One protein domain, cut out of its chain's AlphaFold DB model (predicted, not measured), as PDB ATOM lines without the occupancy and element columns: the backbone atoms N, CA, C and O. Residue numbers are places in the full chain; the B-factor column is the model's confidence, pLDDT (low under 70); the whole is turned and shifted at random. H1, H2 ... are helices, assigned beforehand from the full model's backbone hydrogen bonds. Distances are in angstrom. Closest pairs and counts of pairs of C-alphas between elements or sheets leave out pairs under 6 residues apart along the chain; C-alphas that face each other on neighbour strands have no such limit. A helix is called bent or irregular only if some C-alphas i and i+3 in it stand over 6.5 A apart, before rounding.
ATOM      1  N   THR A  38     204.472 259.485 271.018       68.38
ATOM      2  CA  THR A  38     203.268 258.943 270.359       68.38
ATOM      3  C   THR A  38     202.749 259.868 269.262       68.38
ATOM      4  O   THR A  38     202.236 259.396 268.257       68.38
ATOM      5  N   GLN A  39     202.944 261.180 269.419       73.81
ATOM      6  CA  GLN A  39     202.578 262.177 268.415       73.81
ATOM      7  C   GLN A  39     203.383 262.018 267.111       73.81
ATOM      8  O   GLN A  39     202.842 262.212 266.025       73.81
ATOM      9  N   LEU A  40     204.658 261.618 267.200       77.38
ATOM     10  CA  LEU A  40     205.488 261.348 266.024       77.38
ATOM     11  C   LEU A  40     205.063 260.047 265.335       77.38
ATOM     12  O   LEU A  40     204.996 259.998 264.110       77.38
ATOM     13  N   LEU A  41     204.720 259.017 266.114       77.44
ATOM     14  CA  LEU A  41     204.165 257.767 265.585       77.44
ATOM     15  C   LEU A  41     202.823 258.000 264.869       77.44
ATOM     16  O   LEU A  41     202.633 257.500 263.764       77.44
ATOM     17  N   GLU A  42     201.918 258.793 265.454       77.12
ATOM     18  CA  GLU A  42     200.647 259.178 264.820       77.12
ATOM     19  C   GLU A  42     200.878 259.934 263.502       77.12
ATOM     20  O   GLU A  42     200.265 259.593 262.489       77.12
ATOM     21  N   ALA A  43     201.799 260.903 263.483       82.38
ATOM     22  CA  ALA A  43     202.126 261.660 262.276       82.38
ATOM     23  C   ALA A  43     202.736 260.779 261.170       82.38
ATOM     24  O   ALA A  43     202.320 260.865 260.014       82.38
ATOM     25  N   LEU A  44     203.680 259.898 261.516       85.75
ATOM     26  CA  LEU A  44     204.312 258.978 260.564       85.75
ATOM     27  C   LEU A  44     203.304 258.002 259.953       85.75
ATOM     28  O   LEU A  44     203.327 257.771 258.745       85.75
ATOM     29  N   PHE A  45     202.397 257.456 260.764       85.31
ATOM     30  CA  PHE A  45     201.356 256.567 260.263       85.31
ATOM     31  C   PHE A  45     200.378 257.285 259.339       85.31
ATOM     32  O   PHE A  45     200.088 256.773 258.262       85.31
ATOM     33  N   LEU A  46     199.896 258.472 259.721       83.62
ATOM     34  CA  LEU A  46     198.997 259.257 258.872       83.62
ATOM     35  C   LEU A  46     199.651 259.600 257.533       83.62
ATOM     36  O   LEU A  46     199.001 259.499 256.494       83.62
ATOM     37  N   PHE A  47     200.940 259.935 257.543       85.88
ATOM     38  CA  PHE A  47     201.699 260.195 256.326       85.88
ATOM     39  C   PHE A  47     201.827 258.942 255.444       85.88
ATOM     40  O   PHE A  47     201.549 258.994 254.244       85.88
ATOM     41  N   ALA A  48     202.176 257.793 256.031       85.94
ATOM     42  CA  ALA A  48     202.260 256.524 255.308       85.94
ATOM     43  C   ALA A  48     200.897 256.087 254.741       85.94
ATOM     44  O   ALA A  48     200.811 255.633 253.597       85.94
ATOM     45  N   LEU A  49     199.825 256.267 255.517       84.31
ATOM     46  CA  LEU A  49     198.460 255.951 255.114       84.31
ATOM     47  C   LEU A  49     198.004 256.855 253.966       84.31
ATOM     48  O   LEU A  49     197.488 256.359 252.967       84.31
ATOM     49  N   PHE A  50     198.249 258.161 254.071       85.06
ATOM     50  CA  PHE A  50     197.950 259.126 253.018       85.06
ATOM     51  C   PHE A  50     198.687 258.797 251.718       85.06
ATOM     52  O   PHE A  50     198.076 258.788 250.650       85.06
ATOM     53  N   TRP A  51     199.975 258.460 251.800       85.69
ATOM     54  CA  TRP A  51     200.768 258.055 250.641       85.69
ATOM     55  C   TRP A  51     200.201 256.798 249.968       85.69
ATOM     56  O   TRP A  51     200.058 256.732 248.743       85.69
ATOM     57  N   TRP A  52     199.843 255.795 250.770       82.12
ATOM     58  CA  TRP A  52     199.291 254.543 250.270       82.12
ATOM     59  C   TRP A  52     197.901 254.716 249.640       82.12
ATOM     60  O   TRP A  52     197.651 254.175 248.559       82.12
ATOM     61  N   LEU A  53     197.025 255.512 250.261       80.00
ATOM     62  CA  LEU A  53     195.711 255.844 249.706       80.00
ATOM     63  C   LEU A  53     195.827 256.688 248.439       80.00
ATOM     64  O   LEU A  53     195.175 256.372 247.450       80.00
ATOM     65  N   SER A  54     196.715 257.683 248.416       80.56
ATOM     66  CA  SER A  54     196.971 258.503 247.225       80.56
ATOM     67  C   SER A  54     197.392 257.639 246.034       80.56
ATOM     68  O   SER A  54     196.843 257.765 244.943       80.56
ATOM     69  N   ARG A  55     198.281 256.655 246.244       81.38
ATOM     70  CA  ARG A  55     198.648 255.677 245.203       81.38
ATOM     71  C   ARG A  55     197.479 254.801 244.737       81.38
ATOM     72  O   ARG A  55     197.487 254.355 243.592       81.38
ATOM     73  N   ARG A  56     196.521 254.478 245.611       76.12
ATOM     74  CA  ARG A  56     195.332 253.677 245.263       76.12
ATOM     75  C   ARG A  56     194.318 254.495 244.465       76.12
ATOM     76  O   ARG A  56     193.795 253.965 243.487       76.12
ATOM     77  N   VAL A  57     194.104 255.756 244.840       76.56
ATOM     78  CA  VAL A  57     193.250 256.715 244.118       76.56
ATOM     79  C   VAL A  57     193.788 256.952 242.708       76.56
ATOM     80  O   VAL A  57     193.051 256.784 241.744       76.56
ATOM     81  N   LEU A  58     195.096 257.197 242.567       76.12
ATOM     82  CA  LEU A  58     195.754 257.367 241.261       76.12
ATOM     83  C   LEU A  58     195.667 256.125 240.352       76.12
ATOM     84  O   LEU A  58     195.897 256.219 239.153       76.12
ATOM     85  N   ARG A  59     195.349 254.951 240.911       75.69
ATOM     86  CA  ARG A  59     195.145 253.691 240.176       75.69
ATOM     87  C   ARG A  59     193.663 253.384 239.913       75.69
ATOM     88  O   ARG A  59     193.349 252.245 239.581       75.69
ATOM     89  N   GLY A  60     192.764 254.348 240.125       67.56
ATOM     90  CA  GLY A  60     191.329 254.217 239.849       67.56
ATOM     91  C   GLY A  60     190.596 253.214 240.743       67.56
ATOM     92  O   GLY A  60     189.518 252.743 240.396       67.56
ATOM     93  N   LYS A  61     191.174 252.827 241.889       68.44
ATOM     94  CA  LYS A  61     190.534 251.851 242.779       68.44
ATOM     95  C   LYS A  61     189.467 252.528 243.627       68.44
ATOM     96  O   LYS A  61     189.780 253.462 244.362       68.44
ATOM     97  N   THR A  62     188.256 251.988 243.611       65.88
ATOM     98  CA  THR A  62     187.183 252.327 244.548       65.88
ATOM     99  C   THR A  62     187.496 251.803 245.963       65.88
ATOM    100  O   THR A  62     188.427 251.009 246.172       65.88
ATOM    101  N   TYR A  63     186.756 252.294 246.959       65.75
ATOM    102  CA  TYR A  63     186.835 251.918 248.380       65.75
ATOM    103  C   TYR A  63     187.998 252.483 249.232       65.75
ATOM    104  O   TYR A  63     188.496 251.820 250.149       65.75
ATOM    105  N   ASN A  64     188.497 253.691 248.944       69.31
ATOM    106  CA  ASN A  64     189.594 254.282 249.736       69.31
ATOM    107  C   ASN A  64     189.130 254.831 251.099       69.31
ATOM    108  O   ASN A  64     189.888 254.770 252.065       69.31
ATOM    109  N   LEU A  65     187.888 255.316 251.204       70.19
ATOM    110  CA  LEU A  65     187.352 255.930 252.426       70.19
ATOM    111  C   LEU A  65     187.111 254.905 253.548       70.19
ATOM    112  O   LEU A  65     187.472 255.128 254.700       70.19
ATOM    113  N   GLN A  66     186.561 253.743 253.214       71.88
ATOM    114  CA  GLN A  66     186.285 252.658 254.162       71.88
ATOM    115  C   GLN A  66     187.601 252.080 254.676       71.88
ATOM    116  O   GLN A  66     187.768 251.830 255.868       71.88
ATOM    117  N   LEU A  67     188.576 251.939 253.777       73.81
ATOM    118  CA  LEU A  67     189.920 251.504 254.120       73.81
ATOM    119  C   LEU A  67     190.623 252.503 255.047       73.81
ATOM    120  O   LEU A  67     191.290 252.078 255.991       73.81
ATOM    121  N   TYR A  68     190.443 253.809 254.818       75.88
ATOM    122  CA  TYR A  68     190.914 254.856 255.726       75.88
ATOM    123  C   TYR A  68     190.304 254.690 257.119       75.88
ATOM    124  O   TYR A  68     191.036 254.613 258.099       75.88
ATOM    125  N   MET A  69     188.979 254.562 257.211       70.50
ATOM    126  CA  MET A  69     188.281 254.452 258.495       70.50
ATOM    127  C   MET A  69     188.698 253.208 259.287       70.50
ATOM    128  O   MET A  69     188.986 253.311 260.479       70.50
ATOM    129  N   VAL A  70     188.797 252.048 258.629       73.56
ATOM    130  CA  VAL A  70     189.219 250.797 259.278       73.56
ATOM    131  C   VAL A  70     190.682 250.873 259.716       73.56
ATOM    132  O   VAL A  70     190.991 250.599 260.875       73.56
ATOM    133  N   SER A  71     191.591 251.277 258.824       77.06
ATOM    134  CA  SER A  71     193.025 251.353 259.142       77.06
ATOM    135  C   SER A  71     193.327 252.382 260.232       77.06
ATOM    136  O   SER A  71     194.105 252.097 261.143       77.06
ATOM    137  N   TYR A  72     192.672 253.544 260.193       75.06
ATOM    138  CA  TYR A  72     192.806 254.569 261.220       75.06
ATOM    139  C   TYR A  72     192.247 254.094 262.568       75.06
ATOM    140  O   TYR A  72     192.879 254.320 263.598       75.06
ATOM    141  N   GLY A  73     191.126 253.362 262.583       69.19
ATOM    142  CA  GLY A  73     190.584 252.760 263.806       69.19
ATOM    143  C   GLY A  73     191.508 251.727 264.444       69.19
ATOM    144  O   GLY A  73     191.764 251.797 265.647       69.19
ATOM    145  N   VAL A  74     192.082 250.828 263.640       76.69
ATOM    146  CA  VAL A  74     193.072 249.847 264.115       76.69
ATOM    147  C   VAL A  74     194.316 250.551 264.657       76.69
ATOM    148  O   VAL A  74     194.801 250.213 265.735       76.69
ATOM    149  N   TRP A  75     194.818 251.570 263.961       76.81
ATOM    150  CA  TRP A  75     195.981 252.320 264.427       76.81
ATOM    151  C   TRP A  75     195.729 253.065 265.740       76.81
ATOM    152  O   TRP A  75     196.587 253.069 266.622       76.81
ATOM    153  N   ARG A  76     194.540 253.654 265.913       76.12
ATOM    154  CA  ARG A  76     194.150 254.337 267.157       76.12
ATOM    155  C   ARG A  76     194.060 253.374 268.338       76.12
ATOM    156  O   ARG A  76     194.436 253.760 269.441       76.12
ATOM    157  N   PHE A  77     193.645 252.129 268.102       69.12
ATOM    158  CA  PHE A  77     193.727 251.063 269.099       69.12
ATOM    159  C   PHE A  77     195.190 250.766 269.460       69.12
ATOM    160  O   PHE A  77     195.544 250.827 270.631       69.12
ATOM    161  N   LEU A  78     196.068 250.547 268.473       72.31
ATOM    162  CA  LEU A  78     197.491 250.240 268.701       72.31
ATOM    163  C   LEU A  78     198.260 251.358 269.428       72.31
ATOM    164  O   LEU A  78     199.026 251.076 270.349       72.31
ATOM    165  N   ILE A  79     198.047 252.622 269.050       68.75
ATOM    166  CA  ILE A  79     198.663 253.780 269.716       68.75
ATOM    167  C   ILE A  79     198.249 253.860 271.185       68.75
ATOM    168  O   ILE A  79     199.058 254.270 272.011       68.75
ATOM    169  N   GLU A  80     197.027 253.457 271.531       67.44
ATOM    170  CA  GLU A  80     196.595 253.421 272.925       67.44
ATOM    171  C   GLU A  80     197.374 252.378 273.743       67.44
ATOM    172  O   GLU A  80     197.820 252.694 274.844       67.44
ATOM    173  N   PHE A  81     197.627 251.175 273.201       63.31
ATOM    174  CA  PHE A  81     198.502 250.192 273.868       63.31
ATOM    175  C   PHE A  81     199.923 250.727 274.049       63.31
ATOM    176  O   PHE A  81     200.549 250.495 275.080       63.31
ATOM    177  N   LEU A  82     200.425 251.480 273.068       63.31
ATOM    178  CA  LEU A  82     201.730 252.141 273.144       63.31
ATOM    179  C   LEU A  82     201.734 253.348 274.104       63.31
ATOM    180  O   LEU A  82     202.797 253.756 274.569       63.31
ATOM    181  N   ARG A  83     200.561 253.912 274.427       61.72
ATOM    182  CA  ARG A  83     200.363 255.021 275.376       61.72
ATOM    183  C   ARG A  83     200.137 254.531 276.817       61.72
ATOM    184  O   ARG A  83     199.791 255.346 277.662       61.72
ATOM    185  N   ALA A  84     200.347 253.249 277.128       51.34
ATOM    186  CA  ALA A  84     200.072 252.658 278.443       51.34
ATOM    187  C   ALA A  84     200.990 253.167 279.578       51.34
ATOM    188  O   ALA A  84     201.850 252.458 280.091       51.34
ATOM    189  N   ASP A  85     200.775 254.412 279.991       50.41
ATOM    190  CA  ASP A  85     201.185 254.952 281.276       50.41
ATOM    191  C   ASP A  85     200.237 254.398 282.353       50.41
ATOM    192  O   ASP A  85     199.013 254.474 282.214       50.41
ATOM    193  N   TYR A  86     200.787 253.845 283.437       46.06
ATOM    194  CA  TYR A  86     200.070 253.447 284.656       46.06
ATOM    195  C   TYR A  86     199.542 254.684 285.421       46.06
ATOM    196  O   TYR A  86     199.694 254.807 286.637       46.06
ATOM    197  N   THR A  96     187.481 251.973 278.316       52.47
ATOM    198  CA  THR A  96     188.488 252.958 277.900       52.47
ATOM    199  C   THR A  96     187.913 253.783 276.735       52.47
ATOM    200  O   THR A  96     187.323 253.190 275.830       52.47
ATOM    201  N   PRO A  97     188.067 255.122 276.680       54.16
ATOM    202  CA  PRO A  97     187.583 255.948 275.558       54.16
ATOM    203  C   PRO A  97     188.028 255.418 274.182       54.16
ATOM    204  O   PRO A  97     187.290 255.476 273.202       54.16
ATOM    205  N   SER A  98     189.200 254.800 274.124       51.47
ATOM    206  CA  SER A  98     189.764 254.095 272.972       51.47
ATOM    207  C   SER A  98     188.997 252.836 272.538       51.47
ATOM    208  O   SER A  98     188.948 252.558 271.341       51.47
ATOM    209  N   GLN A  99     188.340 252.107 273.446       51.50
ATOM    210  CA  GLN A  99     187.491 250.957 273.100       51.50
ATOM    211  C   GLN A  99     186.200 251.401 272.396       51.50
ATOM    212  O   GLN A  99     185.784 250.768 271.428       51.50
ATOM    213  N   LEU A 100     185.615 252.533 272.804       60.25
ATOM    214  CA  LEU A 100     184.454 253.125 272.128       60.25
ATOM    215  C   LEU A 100     184.792 253.633 270.725       60.25
ATOM    216  O   LEU A 100     184.051 253.350 269.786       60.25
ATOM    217  N   ILE A 101     185.914 254.343 270.556       64.38
ATOM    218  CA  ILE A 101     186.347 254.822 269.233       64.38
ATOM    219  C   ILE A 101     186.707 253.646 268.309       64.38
ATOM    220  O   ILE A 101     186.370 253.686 267.126       64.38
ATOM    221  N   ALA A 102     187.343 252.588 268.827       61.41
ATOM    222  CA  ALA A 102     187.648 251.390 268.046       61.41
ATOM    223  C   ALA A 102     186.368 250.688 267.562       61.41
ATOM    224  O   ALA A 102     186.245 250.388 266.375       61.41
ATOM    225  N   ILE A 103     185.387 250.493 268.450       65.94
ATOM    226  CA  ILE A 103     184.095 249.890 268.097       65.94
ATOM    227  C   ILE A 103     183.329 250.775 267.107       65.94
ATOM    228  O   ILE A 103     182.807 250.255 266.127       65.94
ATOM    229  N   LEU A 104     183.303 252.099 267.297       67.56
ATOM    230  CA  LEU A 104     182.635 253.029 266.378       67.56
ATOM    231  C   LEU A 104     183.266 253.045 264.983       67.56
ATOM    232  O   LEU A 104     182.539 253.097 263.995       67.56
ATOM    233  N   LEU A 105     184.595 252.972 264.876       65.69
ATOM    234  CA  LEU A 105     185.276 252.940 263.577       65.69
ATOM    235  C   LEU A 105     185.098 251.595 262.866       65.69
ATOM    236  O   LEU A 105     184.864 251.580 261.658       65.69
ATOM    237  N   ILE A 106     185.137 250.479 263.600       66.38
ATOM    238  CA  ILE A 106     184.853 249.148 263.047       66.38
ATOM    239  C   ILE A 106     183.387 249.067 262.602       66.38
ATOM    240  O   ILE A 106     183.113 248.685 261.467       66.38
ATOM    241  N   ALA A 107     182.445 249.483 263.451       73.31
ATOM    242  CA  ALA A 107     181.021 249.499 263.128       73.31
ATOM    243  C   ALA A 107     180.718 250.437 261.949       73.31
ATOM    244  O   ALA A 107     180.024 250.037 261.021       73.31
ATOM    245  N   GLY A 108     181.290 251.645 261.930       72.56
ATOM    246  CA  GLY A 108     181.142 252.595 260.827       72.56
ATOM    247  C   GLY A 108     181.706 252.069 259.506       72.56
ATOM    248  O   GLY A 108     181.051 252.186 258.473       72.56
ATOM    249  N   GLY A 109     182.878 251.424 259.531       65.19
ATOM    250  CA  GLY A 109     183.477 250.800 258.347       65.19
ATOM    251  C   GLY A 109     182.651 249.629 257.804       65.19
ATOM    252  O   GLY A 109     182.465 249.515 256.594       65.19
ATOM    253  N   VAL A 110     182.106 248.791 258.690       75.12
ATOM    254  CA  VAL A 110     181.227 247.674 258.312       75.12
ATOM    255  C   VAL A 110     179.902 248.188 257.746       75.12
ATOM    256  O   VAL A 110     179.477 247.725 256.691       75.12
ATOM    257  N   VAL A 111     179.266 249.172 258.391       76.62
ATOM    258  CA  VAL A 111     178.022 249.782 257.897       76.62
ATOM    259  C   VAL A 111     178.238 250.412 256.528       76.62
ATOM    260  O   VAL A 111     177.462 250.128 255.621       76.62
ATOM    261  N   LEU A 112     179.307 251.191 256.336       69.31
ATOM    262  CA  LEU A 112     179.626 251.770 255.030       69.31
ATOM    263  C   LEU A 112     179.867 250.697 253.971       69.31
ATOM    264  O   LEU A 112     179.331 250.820 252.880       69.31
ATOM    265  N   TYR A 113     180.578 249.611 254.285       72.00
ATOM    266  CA  TYR A 113     180.756 248.496 253.350       72.00
ATOM    267  C   TYR A 113     179.419 247.865 252.924       72.00
ATOM    268  O   TYR A 113     179.201 247.602 251.741       72.00
ATOM    269  N   TYR A 114     178.497 247.650 253.866       75.56
ATOM    270  CA  TYR A 114     177.170 247.110 253.558       75.56
ATOM    271  C   TYR A 114     176.271 248.111 252.822       75.56
ATOM    272  O   TYR A 114     175.512 247.700 251.946       75.56
ATOM    273  N   VAL A 115     176.361 249.408 253.132       72.81
ATOM    274  CA  VAL A 115     175.662 250.480 252.407       72.81
ATOM    275  C   VAL A 115     176.193 250.564 250.980       72.81
ATOM    276  O   VAL A 115     175.406 250.501 250.047       72.81
ATOM    277  N   GLU A 116     177.503 250.582 250.764       66.00
ATOM    278  CA  GLU A 116     178.085 250.623 249.419       66.00
ATOM    279  C   GLU A 116     177.784 249.360 248.620       66.00
ATOM    280  O   GLU A 116     177.549 249.432 247.427       66.00
ATOM    281  N   LYS A 117     177.699 248.195 249.265       67.38
ATOM    282  CA  LYS A 117     177.247 246.971 248.597       67.38
ATOM    283  C   LYS A 117     175.761 247.016 248.221       67.38
ATOM    284  O   LYS A 117     175.371 246.428 247.219       67.38
ATOM    285  N   LYS A 118     174.928 247.688 249.023       62.75
ATOM    286  CA  LYS A 118     173.476 247.800 248.811       62.75
ATOM    287  C   LYS A 118     173.092 248.937 247.853       62.75
ATOM    288  O   LYS A 118     172.064 248.843 247.193       62.75
ATOM    289  N   TYR A 119     173.906 249.989 247.775       58.59
ATOM    290  CA  TYR A 119     173.699 251.170 246.927       58.59
ATOM    291  C   TYR A 119     174.683 251.249 245.743       58.59
ATOM    292  O   TYR A 119     174.476 252.042 244.834       58.59
ATOM    293  N   GLY A 120     175.707 250.395 245.693       49.72
ATOM    294  CA  GLY A 120     176.724 250.331 244.634       49.72
ATOM    295  C   GLY A 120     176.254 249.730 243.309       49.72
ATOM    296  O   GLY A 120     177.042 249.669 242.372       49.72
ATOM    297  N   GLU A 121     174.983 249.337 243.190       51.66
ATOM    298  CA  GLU A 121     174.343 249.144 241.878       51.66
ATOM    299  C   GLU A 121     173.843 250.459 241.257       51.66
ATOM    300  O   GLU A 121     173.405 250.474 240.109       51.66
TER     301      GLU A 121
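This is residues 38 to 86 and 96 to 121 of the 159 residues of the protein "Prolipoprotein diacylglyceryl transferase" of Clostridium sp. CAG:448 (UniProt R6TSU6). Three helices stand side by side in one flat row, H1, H2 and H3, with H2 in the middle and each neighbour running the opposite way to the one beside it. H1 and H2 make a helical hairpin, and H3 covers the other side of H2 without reaching H1. The printed part has 75 residues with three named helices, in the order H1, H2, H3, and no named strand; the class is all helix. The whole is loose, with a radius of gyration of the C-alphas of 14.3 A, and flat, spanning 50 by 26 by 10 A.

H1, residues 38 to 57, is followed by a short link of 6 residues, and then comes H2, residues 64 to 82. H1 and H2 touch, and their closest C-alphas, those of Leu 53 and Asn 64, are 6.3 A apart. They run opposite ways at a shallow tilt of 18 degrees, a helical hairpin, and their centres are 10.9 A apart. H3, residues 97 to 119, touches H2, with 22 pairs of C-alphas within 8 A against 9 pairs between H1 and H2. The closest C-alphas of H2 and H3 are those of Gly 73 and Leu 105, 5.3 A apart. H2 and H3 run opposite ways at a shallow tilt of 15 degrees, and their centres are 11.6 A apart. H1 and H3 are apart. In H1, H2 and H3 every pair of O i and N i+4 is within hydrogen-bond range.

H1 begins at C-alpha 38, at (203.268, 258.943, 270.359), and is 28.2 A long from Thr 38 to Val 57. H2 begins at C-alpha 64, at (189.594, 254.282, 249.736), and is 26.5 A long from Asn 64 to Leu 82. H3, the longest helix with 23 residues, is 32.2 A long from Pro 97 to Tyr 119 and ends at C-alpha 119, at (173.699, 251.170, 246.927). None of the three helices is bent.

The two C-alphas farthest apart are those of Tyr 86 and Glu 121, 50.1 A. Residues 87 to 95 are not printed, and C-alphas 86 and 96 are 13.4 A apart across this cut. The link from H2 to H3 is the one across the cut. The mean pLDDT of the printed part is 70.3, and 35 residues are under 70, among them residues 60 to 64, 79 to 86, 96 to 106 and 116 to 121. The mean pLDDT is 81 in H1, 72 in H2 and 66 in H3.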